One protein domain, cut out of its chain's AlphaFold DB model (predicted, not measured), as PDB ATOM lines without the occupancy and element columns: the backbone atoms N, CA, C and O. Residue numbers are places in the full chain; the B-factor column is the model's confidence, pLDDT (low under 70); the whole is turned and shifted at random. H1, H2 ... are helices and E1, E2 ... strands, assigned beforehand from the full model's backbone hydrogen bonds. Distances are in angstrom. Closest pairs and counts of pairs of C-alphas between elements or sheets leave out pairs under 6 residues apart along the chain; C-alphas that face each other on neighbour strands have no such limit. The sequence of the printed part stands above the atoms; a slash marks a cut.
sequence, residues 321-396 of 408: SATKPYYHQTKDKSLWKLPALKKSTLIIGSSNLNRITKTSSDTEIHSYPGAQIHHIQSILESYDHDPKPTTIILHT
ATOM      1  N   SER A 321      61.297  73.158  82.317       55.44
ATOM      2  CA  SER A 321      60.738  72.809  83.621       55.44
ATOM      3  C   SER A 321      59.213  72.888  83.581       55.44
ATOM      4  O   SER A 321      58.629  73.821  83.016       55.44
ATOM      5  N   ALA A 322      58.547  71.909  84.195       53.19
ATOM      6  CA  ALA A 322      57.110  71.952  84.415       53.19
ATOM      7  C   ALA A 322      56.803  73.068  85.422       53.19
ATOM      8  O   ALA A 322      56.979  72.905  86.626       53.19
ATOM      9  N   THR A 323      56.349  74.216  84.926       63.31
ATOM     10  CA  THR A 323      55.971  75.354  85.768       63.31
ATOM     11  C   THR A 323      54.506  75.669  85.533       63.31
ATOM     12  O   THR A 323      54.057  75.773  84.392       63.31
ATOM     13  N   LYS A 324      53.747  75.812  86.621       74.75
ATOM     14  CA  LYS A 324      52.367  76.287  86.557       74.75
ATOM     15  C   LYS A 324      52.376  77.821  86.519       74.75
ATOM     16  O   LYS A 324      53.004  78.413  87.394       74.75
ATOM     17  N   PRO A 325      51.675  78.460  85.569       83.31
ATOM     18  CA  PRO A 325      51.516  79.909  85.550       83.31
ATOM     19  C   PRO A 325      50.910  80.436  86.856       83.31
ATOM     20  O   PRO A 325      50.014  79.807  87.433       83.31
ATOM     21  N   TYR A 326      51.350  81.612  87.296       87.00
ATOM     22  CA  TYR A 326      50.711  82.342  88.386       87.00
ATOM     23  C   TYR A 326      49.359  82.861  87.909       87.00
ATOM     24  O   TYR A 326      49.274  83.610  86.939       87.00
ATOM     25  N   TYR A 327      48.289  82.432  88.570       88.06
ATOM     26  CA  TYR A 327      46.920  82.728  88.166       88.06
ATOM     27  C   TYR A 327      46.266  83.691  89.156       88.06
ATOM     28  O   TYR A 327      45.991  83.323  90.299       88.06
ATOM     29  N   HIS A 328      45.995  84.913  88.703       86.81
ATOM     30  CA  HIS A 328      45.430  85.981  89.525       86.81
ATOM     31  C   HIS A 328      43.898  85.953  89.469       86.81
ATOM     32  O   HIS A 328      43.301  86.213  88.430       86.81
ATOM     33  N   GLN A 329      43.244  85.591  90.579       78.25
ATOM     34  CA  GLN A 329      41.792  85.311  90.627       78.25
ATOM     35  C   GLN A 329      40.904  86.502  90.988       78.25
ATOM     36  O   GLN A 329      39.677  86.372  90.995       78.25
ATOM     37  N   THR A 330      41.494  87.644  91.325       81.94
ATOM     38  CA  THR A 330      40.741  88.791  91.829       81.94
ATOM     39  C   THR A 330      39.794  89.317  90.753       81.94
ATOM     40  O   THR A 330      40.226  89.641  89.648       81.94
ATOM     41  N   LYS A 331      38.492  89.376  91.073       78.25
ATOM     42  CA  LYS A 331      37.452  89.911  90.174       78.25
ATOM     43  C   LYS A 331      37.569  91.421  89.992       78.25
ATOM     44  O   LYS A 331      37.201  91.934  88.941       78.25
ATOM     45  N   ASP A 332      38.053  92.100  91.023       84.62
ATOM     46  CA  ASP A 332      38.384  93.512  90.965       84.62
ATOM     47  C   ASP A 332      39.735  93.688  90.265       84.62
ATOM     48  O   ASP A 332      40.782  93.296  90.785       84.62
ATOM     49  N   LYS A 333      39.682  94.236  89.051       85.62
ATOM     50  CA  LYS A 333      40.852  94.403  88.189       85.62
ATOM     51  C   LYS A 333      41.749  95.557  88.635       85.62
ATOM     52  O   LYS A 333      42.924  95.555  88.291       85.62
ATOM     53  N   SER A 334      41.225  96.499  89.426       84.94
ATOM     54  CA  SER A 334      42.007  97.619  89.971       84.94
ATOM     55  C   SER A 334      43.055  97.163  90.992       84.94
ATOM     56  O   SER A 334      44.062  97.830  91.208       84.94
ATOM     57  N   LEU A 335      42.845  95.989  91.593       86.81
ATOM     58  CA  LEU A 335      43.751  95.382  92.565       86.81
ATOM     59  C   LEU A 335      44.832  94.509  91.916       86.81
ATOM     60  O   LEU A 335      45.641  93.905  92.625       86.81
ATOM     61  N   TRP A 336      44.830  94.369  90.589       92.62
ATOM     62  CA  TRP A 336      45.837  93.573  89.903       92.62
ATOM     63  C   TRP A 336      47.197  94.257  89.978       92.62
ATOM     64  O   TRP A 336      47.369  95.386  89.536       92.62
ATOM     65  N   LYS A 337      48.170  93.534  90.527       90.50
ATOM     66  CA  LYS A 337      49.566  93.956  90.615       90.50
ATOM     67  C   LYS A 337      50.474  92.804  90.237       90.50
ATOM     68  O   LYS A 337      50.096  91.632  90.375       90.50
ATOM     69  N   LEU A 338      51.659  93.138  89.748       91.31
ATOM     70  CA  LEU A 338      52.700  92.163  89.469       91.31
ATOM     71  C   LEU A 338      53.572  92.005  90.726       91.31
ATOM     72  O   LEU A 338      54.068  93.010  91.234       91.31
ATOM     73  N   PRO A 339      53.727  90.787  91.277       89.62
ATOM     74  CA  PRO A 339      54.645  90.563  92.389       89.62
ATOM     75  C   PRO A 339      56.097  90.721  91.923       89.62
ATOM     76  O   PRO A 339      56.371  90.661  90.726       89.62
ATOM     77  N   ALA A 340      57.028  90.869  92.868       88.31
ATOM     78  CA  ALA A 340      58.457  90.902  92.565       88.31
ATOM     79  C   ALA A 340      58.883  89.661  91.760       88.31
ATOM     80  O   ALA A 340      58.675  88.521  92.195       88.31
ATOM     81  N   LEU A 341      59.458  89.905  90.582       88.56
ATOM     82  CA  LEU A 341      59.878  88.862  89.654       88.56
ATOM     83  C   LEU A 341      61.203  88.252  90.105       88.56
ATOM     84  O   LEU A 341      62.112  88.953  90.542       88.56
ATOM     85  N   LYS A 342      61.337  86.933  89.968       87.06
ATOM     86  CA  LYS A 342      62.573  86.198  90.284       87.06
ATOM     87  C   LYS A 342      63.348  85.802  89.033       87.06
ATOM     88  O   LYS A 342      64.426  85.220  89.145       87.06
ATOM     89  N   LYS A 343      62.793  86.064  87.851       88.25
ATOM     90  CA  LYS A 343      63.349  85.654  86.565       88.25
ATOM     91  C   LYS A 343      63.370  86.797  85.558       88.25
ATOM     92  O   LYS A 343      62.586  87.737  85.651       88.25
ATOM     93  N   SER A 344      64.272  86.689  84.586       89.50
ATOM     94  CA  SER A 344      64.555  87.727  83.593       89.50
ATOM     95  C   SER A 344      63.470  87.863  82.523       89.50
ATOM     96  O   SER A 344      63.230  88.969  82.039       89.50
ATOM     97  N   THR A 345      62.791  86.766  82.170       91.94
ATOM     98  CA  THR A 345      61.744  86.763  81.142       91.94
ATOM     99  C   THR A 345      60.356  86.715  81.782       91.94
ATOM    100  O   THR A 345      60.023  85.776  82.508       91.94
ATOM    101  N   LEU A 346      59.513  87.702  81.476       93.62
ATOM    102  CA  LEU A 346      58.119  87.779  81.913       93.62
ATOM    103  C   LEU A 346      57.172  87.498  80.742       93.62
ATOM    104  O   LEU A 346      57.188  88.210  79.744       93.62
ATOM    105  N   ILE A 347      56.272  86.528  80.898       93.44
ATOM    106  CA  ILE A 347      55.098  86.361  80.036       93.44
ATOM    107  C   ILE A 347      53.863  86.802  80.816       93.44
ATOM    108  O   ILE A 347      53.507  86.189  81.823       93.44
ATOM    109  N   ILE A 348      53.174  87.837  80.342       93.69
ATOM    110  CA  ILE A 348      52.002  88.404  81.020       93.69
ATOM    111  C   ILE A 348      50.826  88.559  80.058       93.69
ATOM    112  O   ILE A 348      50.988  88.871  78.876       93.69
ATOM    113  N   GLY A 349      49.613  88.287  80.542       92.69
ATOM    114  CA  GLY A 349      48.464  88.254  79.651       92.69
ATOM    115  C   GLY A 349      47.209  87.603  80.204       92.69
ATOM    116  O   GLY A 349      47.046  87.417  81.406       92.69
ATOM    117  N   SER A 350      46.303  87.252  79.291       90.62
ATOM    118  CA  SER A 350      44.954  86.787  79.621       90.62
ATOM    119  C   SER A 350      44.892  85.352  80.184       90.62
ATOM    120  O   SER A 350      45.903  84.677  80.411       90.62
ATOM    121  N   SER A 351      43.674  84.827  80.370       87.81
ATOM    122  CA  SER A 351      43.421  83.448  80.828       87.81
ATOM    123  C   SER A 351      44.005  82.363  79.915       87.81
ATOM    124  O   SER A 351      44.074  81.202  80.318       87.81
ATOM    125  N   ASN A 352      44.399  82.708  78.686       86.56
ATOM    126  CA  ASN A 352      45.027  81.766  77.760       86.56
ATOM    127  C   ASN A 352      46.388  81.285  78.272       86.56
ATOM    128  O   ASN A 352      46.715  80.112  78.094       86.56
ATOM    129  N   LEU A 353      47.123  82.144  78.987       88.06
ATOM    130  CA  LEU A 353      48.426  81.796  79.553       88.06
ATOM    131  C   LEU A 353      48.346  80.670  80.584       88.06
ATOM    132  O   LEU A 353      49.277  79.882  80.688       88.06
ATOM    133  N   ASN A 354      47.211  80.509  81.271       86.06
ATOM    134  CA  ASN A 354      46.998  79.427  82.237       86.06
ATOM    135  C   ASN A 354      47.059  78.014  81.610       86.06
ATOM    136  O   ASN A 354      47.051  77.018  82.328       86.06
ATOM    137  N   ARG A 355      47.078  77.905  80.274       83.69
ATOM    138  CA  ARG A 355      47.205  76.628  79.554       83.69
ATOM    139  C   ARG A 355      48.651  76.238  79.254       83.69
ATOM    140  O   ARG A 355      48.872  75.118  78.806       83.69
ATOM    141  N   ILE A 356      49.608  77.137  79.471       84.38
ATOM    142  CA  ILE A 356      51.023  76.852  79.249       84.38
ATOM    143  C   ILE A 356      51.504  75.937  80.378       84.38
ATOM    144  O   ILE A 356      51.399  76.277  81.552       84.38
ATOM    145  N   THR A 357      51.998  74.754  80.015       79.25
ATOM    146  CA  THR A 357      52.458  73.716  80.958       79.25
ATOM    147  C   THR A 357      53.969  73.506  80.936       79.25
ATOM    148  O   THR A 357      54.504  72.750  81.745       79.25
ATOM    149  N   LYS A 358      54.658  74.160  80.000       83.38
ATOM    150  CA  LYS A 358      56.093  74.034  79.755       83.38
ATOM    151  C   LYS A 358      56.673  75.422  79.551       83.38
ATOM    152  O   LYS A 358      56.122  76.205  78.782       83.38
ATOM    153  N   THR A 359      57.767  75.715  80.233       81.88
ATOM    154  CA  THR A 359      58.478  76.984  80.088       81.88
ATOM    155  C   THR A 359      59.964  76.778  80.354       81.88
ATOM    156  O   THR A 359      60.367  75.737  80.883       81.88
ATOM    157  N   SER A 360      60.780  77.741  79.940       83.25
ATOM    158  CA  SER A 360      62.209  77.740  80.223       83.25
ATOM    159  C   SER A 360      62.474  78.107  81.688       83.25
ATOM    160  O   SER A 360      61.644  78.712  82.375       83.25
ATOM    161  N   SER A 361      63.638  77.714  82.200       83.62
ATOM    162  CA  SER A 361      64.019  77.959  83.594       83.62
ATOM    163  C   SER A 361      64.045  79.444  83.966       83.62
ATOM    164  O   SER A 361      63.754  79.746  85.119       83.62
ATOM    165  N   ASP A 362      64.287  80.339  83.006       88.12
ATOM    166  CA  ASP A 362      64.405  81.802  83.116       88.12
ATOM    167  C   ASP A 362      63.099  82.575  82.837       88.12
ATOM    168  O   ASP A 362      63.109  83.804  82.794       88.12
ATOM    169  N   THR A 363      61.969  81.877  82.674       89.25
ATOM    170  CA  THR A 363      60.675  82.500  82.359       89.25
ATOM    171  C   THR A 363      59.648  82.375  83.489       89.25
ATOM    172  O   THR A 363      59.428  81.288  84.040       89.25
ATOM    173  N   GLU A 364      59.002  83.488  83.844       90.25
ATOM    174  CA  GLU A 364      57.823  83.559  84.715       90.25
ATOM    175  C   GLU A 364      56.570  83.902  83.911       90.25
ATOM    176  O   GLU A 364      56.589  84.766  83.040       90.25
ATOM    177  N   ILE A 365      55.462  83.215  84.203       92.75
ATOM    178  CA  ILE A 365      54.197  83.383  83.480       92.75
ATOM    179  C   ILE A 365      53.123  83.857  84.456       92.75
ATOM    180  O   ILE A 365      52.787  83.131  85.394       92.75
ATOM    181  N   HIS A 366      52.535  85.024  84.196       92.94
ATOM    182  CA  HIS A 366      51.448  85.609  84.979       92.94
ATOM    183  C   HIS A 366      50.174  85.743  84.142       92.94
ATOM    184  O   HIS A 366      50.103  86.487  83.164       92.94
ATOM    185  N   SER A 367      49.136  85.012  84.545       92.69
ATOM    186  CA  SER A 367      47.827  84.998  83.904       92.69
ATOM    187  C   SER A 367      46.828  85.840  84.696       92.69
ATOM    188  O   SER A 367      46.507  85.529  85.845       92.69
ATOM    189  N   TYR A 368      46.299  86.868  84.037       91.75
ATOM    190  CA  TYR A 368      45.245  87.765  84.503       91.75
ATOM    191  C   TYR A 368      43.975  87.524  83.664       91.75
ATOM    192  O   TYR A 368      43.878  87.952  82.510       91.75
ATOM    193  N   PRO A 369      42.989  86.767  84.170       88.88
ATOM    194  CA  PRO A 369      41.819  86.352  83.399       88.88
ATOM    195  C   PRO A 369      40.991  87.534  82.892       88.88
ATOM    196  O   PRO A 369      40.525  88.355  83.671       88.88
ATOM    197  N   GLY A 370      40.766  87.598  81.577       87.31
ATOM    198  CA  GLY A 370      40.024  88.705  80.965       87.31
ATOM    199  C   GLY A 370      40.776  90.040  80.960       87.31
ATOM    200  O   GLY A 370      40.140  91.091  80.839       87.31
ATOM    201  N   ALA A 371      42.104  90.019  81.115       87.56
ATOM    202  CA  ALA A 371      42.931  91.199  80.923       87.56
ATOM    203  C   ALA A 371      42.930  91.649  79.454       87.56
ATOM    204  O   ALA A 371      43.196  90.862  78.542       87.56
ATOM    205  N   GLN A 372      42.636  92.933  79.269       89.31
ATOM    206  CA  GLN A 372      42.843  93.688  78.030       89.31
ATOM    207  C   GLN A 372      44.155  94.476  78.123       89.31
ATOM    208  O   GLN A 372      44.749  94.558  79.198       89.31
ATOM    209  N   ILE A 373      44.582  95.082  77.014       89.88
ATOM    210  CA  ILE A 373      45.879  95.761  76.925       89.88
ATOM    211  C   ILE A 373      46.066  96.855  77.989       89.88
ATOM    212  O   ILE A 373      47.091  96.853  78.663       89.88
ATOM    213  N   HIS A 374      45.049  97.686  78.252       88.00
ATOM    214  CA  HIS A 374      45.129  98.758  79.255       88.00
ATOM    215  C   HIS A 374      45.291  98.234  80.693       88.00
ATOM    216  O   HIS A 374      45.941  98.868  81.517       88.00
ATOM    217  N   HIS A 375      44.754  97.047  81.003       90.69
ATOM    218  CA  HIS A 375      44.971  96.424  82.311       90.69
ATOM    219  C   HIS A 375      46.434  96.014  82.474       90.69
ATOM    220  O   HIS A 375      47.011  96.194  83.539       90.69
ATOM    221  N   ILE A 376      47.036  95.459  81.417       91.38
ATOM    222  CA  ILE A 376      48.443  95.055  81.442       91.38
ATOM    223  C   ILE A 376      49.351  96.281  81.522       91.38
ATOM    224  O   ILE A 376      50.305  96.261  82.291       91.38
ATOM    225  N   GLN A 377      49.018  97.356  80.806       91.12
ATOM    226  CA  GLN A 377      49.712  98.636  80.920       91.12
ATOM    227  C   GLN A 377      49.697  99.154  82.365       91.12
ATOM    228  O   GLN A 377      50.762  99.369  82.928       91.12
ATOM    229  N   SER A 378      48.525  99.235  83.007       91.00
ATOM    230  CA  SER A 378      48.409  99.677  84.407       91.00
ATOM    231  C   SER A 378      49.202  98.793  85.387       91.00
ATOM    232  O   SER A 378      49.824  99.289  86.330       91.00
ATOM    233  N   ILE A 379      49.242  97.476  85.154       92.38
ATOM    234  CA  ILE A 379      50.045  96.544  85.959       92.38
ATOM    235  C   ILE A 379      51.549  96.812  85.792       92.38
ATOM    236  O   ILE A 379      52.285  96.750  86.773       92.38
ATOM    237  N   LEU A 380      52.011  97.087  84.570       91.12
ATOM    238  CA  LEU A 380      53.424  97.356  84.291       91.12
ATOM    239  C   LEU A 380      53.855  98.750  84.768       91.12
ATOM    240  O   LEU A 380      54.956  98.890  85.283       91.12
ATOM    241  N   GLU A 381      52.989  99.758  84.653       90.94
ATOM    242  CA  GLU A 381      53.233 101.116  85.165       90.94
ATOM    243  C   GLU A 381      53.318 101.152  86.694       90.94
ATOM    244  O   GLU A 381      54.080 101.933  87.255       90.94
ATOM    245  N   SER A 382      52.561 100.289  87.377       89.56
ATOM    246  CA  SER A 382      52.595 100.166  88.839       89.56
ATOM    247  C   SER A 382      53.686  99.223  89.364       89.56
ATOM    248  O   SER A 382      53.763  99.001  90.575       89.56
ATOM    249  N   TYR A 383      54.516  98.651  88.486       91.25
ATOM    250  CA  TYR A 383      55.600  97.757  88.882       91.25
ATOM    251  C   TYR A 383      56.839  98.551  89.309       91.25
ATOM    252  O   TYR A 383      57.571  99.087  88.478       91.25
ATOM    253  N   ASP A 384      57.091  98.558  90.615       89.94
ATOM    254  CA  ASP A 384      58.198  99.283  91.255       89.94
ATOM    255  C   ASP A 384      59.159  98.334  91.998       89.94
ATOM    256  O   ASP A 384      59.755  98.666  93.018       89.94
ATOM    257  N   HIS A 385      59.245  97.082  91.541       87.69
ATOM    258  CA  HIS A 385      60.127  96.083  92.139       87.69
ATOM    259  C   HIS A 385      61.376  95.864  91.285       87.69
ATOM    260  O   HIS A 385      61.298  95.776  90.059       87.69
ATOM    261  N   ASP A 386      62.513  95.679  91.952       83.31
ATOM    262  CA  ASP A 386      63.739  95.183  91.336       83.31
ATOM    263  C   ASP A 386      63.897  93.670  91.571       83.31
ATOM    264  O   ASP A 386      63.558  93.174  92.652       83.31
ATOM    265  N   PRO A 387      64.428  92.914  90.592       83.19
ATOM    266  CA  PRO A 387      64.869  93.368  89.273       83.19
ATOM    267  C   PRO A 387      63.703  93.625  88.302       83.19
ATOM    268  O   PRO A 387      62.646  92.983  88.359       83.19
ATOM    269  N   LYS A 388      63.927  94.532  87.345       86.50
ATOM    270  CA  LYS A 388      63.059  94.674  86.170       86.50
ATOM    271  C   LYS A 388      63.285  93.505  85.201       86.50
ATOM    272  O   LYS A 388      64.428  93.075  85.025       86.50
ATOM    273  N   PRO A 389      62.228  92.982  84.558       88.12
ATOM    274  CA  PRO A 389      62.385  91.931  83.561       88.12
ATOM    275  C   PRO A 389      63.154  92.475  82.351       88.12
ATOM    276  O   PRO A 389      62.886  93.582  81.888       88.12
ATOM    277  N   THR A 390      64.089  91.690  81.816       90.56
ATOM    278  CA  THR A 390      64.845  92.053  80.606       90.56
ATOM    279  C   THR A 390      64.006  91.870  79.349       90.56
ATOM    280  O   THR A 390      64.178  92.594  78.373       90.56
ATOM    281  N   THR A 391      63.088  90.900  79.378       91.50
ATOM    282  CA  THR A 391      62.240  90.537  78.243       91.50
ATOM    283  C   THR A 391      60.799  90.411  78.710       91.50
ATOM    284  O   THR A 391      60.508  89.649  79.633       91.50
ATOM    285  N   ILE A 392      59.884  91.122  78.048       91.88
ATOM    286  CA  ILE A 392      58.444  91.035  78.311       91.88
ATOM    287  C   ILE A 392      57.744  90.504  77.061       91.88
ATOM    288  O   ILE A 392      57.815  91.103  75.990       91.88
ATOM    289  N   ILE A 393      57.036  89.387  77.208       92.00
ATOM    290  CA  ILE A 393      56.174  88.805  76.180       92.00
ATOM    291  C   ILE A 393      54.725  89.055  76.585       92.00
ATOM    292  O   ILE A 393      54.246  88.574  77.617       92.00
ATOM    293  N   LEU A 394      54.014  89.801  75.746       90.50
ATOM    294  CA  LEU A 394      52.622  90.169  75.972       90.50
ATOM    295  C   LEU A 394      51.693  89.220  75.219       90.50
ATOM    296  O   LEU A 394      51.831  89.020  74.014       90.50
ATOM    297  N   HIS A 395      50.704  88.669  75.922       86.44
ATOM    298  CA  HIS A 395      49.626  87.904  75.302       86.44
ATOM    299  C   HIS A 395      48.259  88.472  75.707       86.44
ATOM    300  O   HIS A 395      47.697  88.153  76.761       86.44
ATOM    301  N   THR A 396      47.649  89.242  74.816       79.62
ATOM    302  CA  THR A 396      46.275  89.737  74.958       79.62
ATOM    303  C   THR A 396      45.383  89.115  73.880       79.62
ATOM    304  O   THR A 396      45.843  88.708  72.817       79.62
TER     305      THR A 396
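Overview. This is residues 321 to 396 of the 408 residues of an uncharacterized protein of Lottia gigantea (UniProt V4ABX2). With little regular structure, this is a small sheet of three parallel strands, with short helices H1 and H2 near the strands' last residues and a long unnamed stretch, residues 321 to 344, whose residues 326 to 327 pair parallel with E2. The 76 printed residues run E1 H1 E2 H2 E3, sheet order E2 E1 E3; the class is mixed, with 29 residues in named elements. It is compact, radius of gyration of the C-alphas 11.5 A, spanning 31 by 27 by 17 A.

Along the chain. E1, residues 345 to 349, spans 13.4 A from C-alpha 345 at (61.744, 86.763, 81.142). H1 is 351 to 355, 7.9 A; E2 363 to 367, 13.2 A; H2 373 to 381, 12.3 A; E3 391 to 395, 13.2 A, ending at (49.626, 87.904, 75.302).

Arrangement. N 364 and O 345 of E2 and E1 are 2.8 A apart, N 346 and O 391 of E1 and E3 2.9 A, within hydrogen-bond range. E1, H1, E2 form a strand-helix-strand unit, neighbour strands joined through a helix; E2, H2, E3 form a split one, with E1 between; both crossovers are right-handed. H1 only grazes the sheet, C-alphas of Leu 353 and Ser 367 closest to E2 at 5.4 A; H2 only grazes it, Gly 349 and Ile 376 the closest C-alphas to E1 at 7.0 A. H1 and H2 are apart. Every O i to N i+4 pair is within range in H2; H1 has 0 of 1, but 2 of 2 O i to N i+3.

Size, cuts and confidence. The C-alphas of Ser 321 and Ser 334 are farthest apart, 31.7 A. The printed part has no cut and no long link between named elements; pLDDT is under 70 at residues 321 to 323.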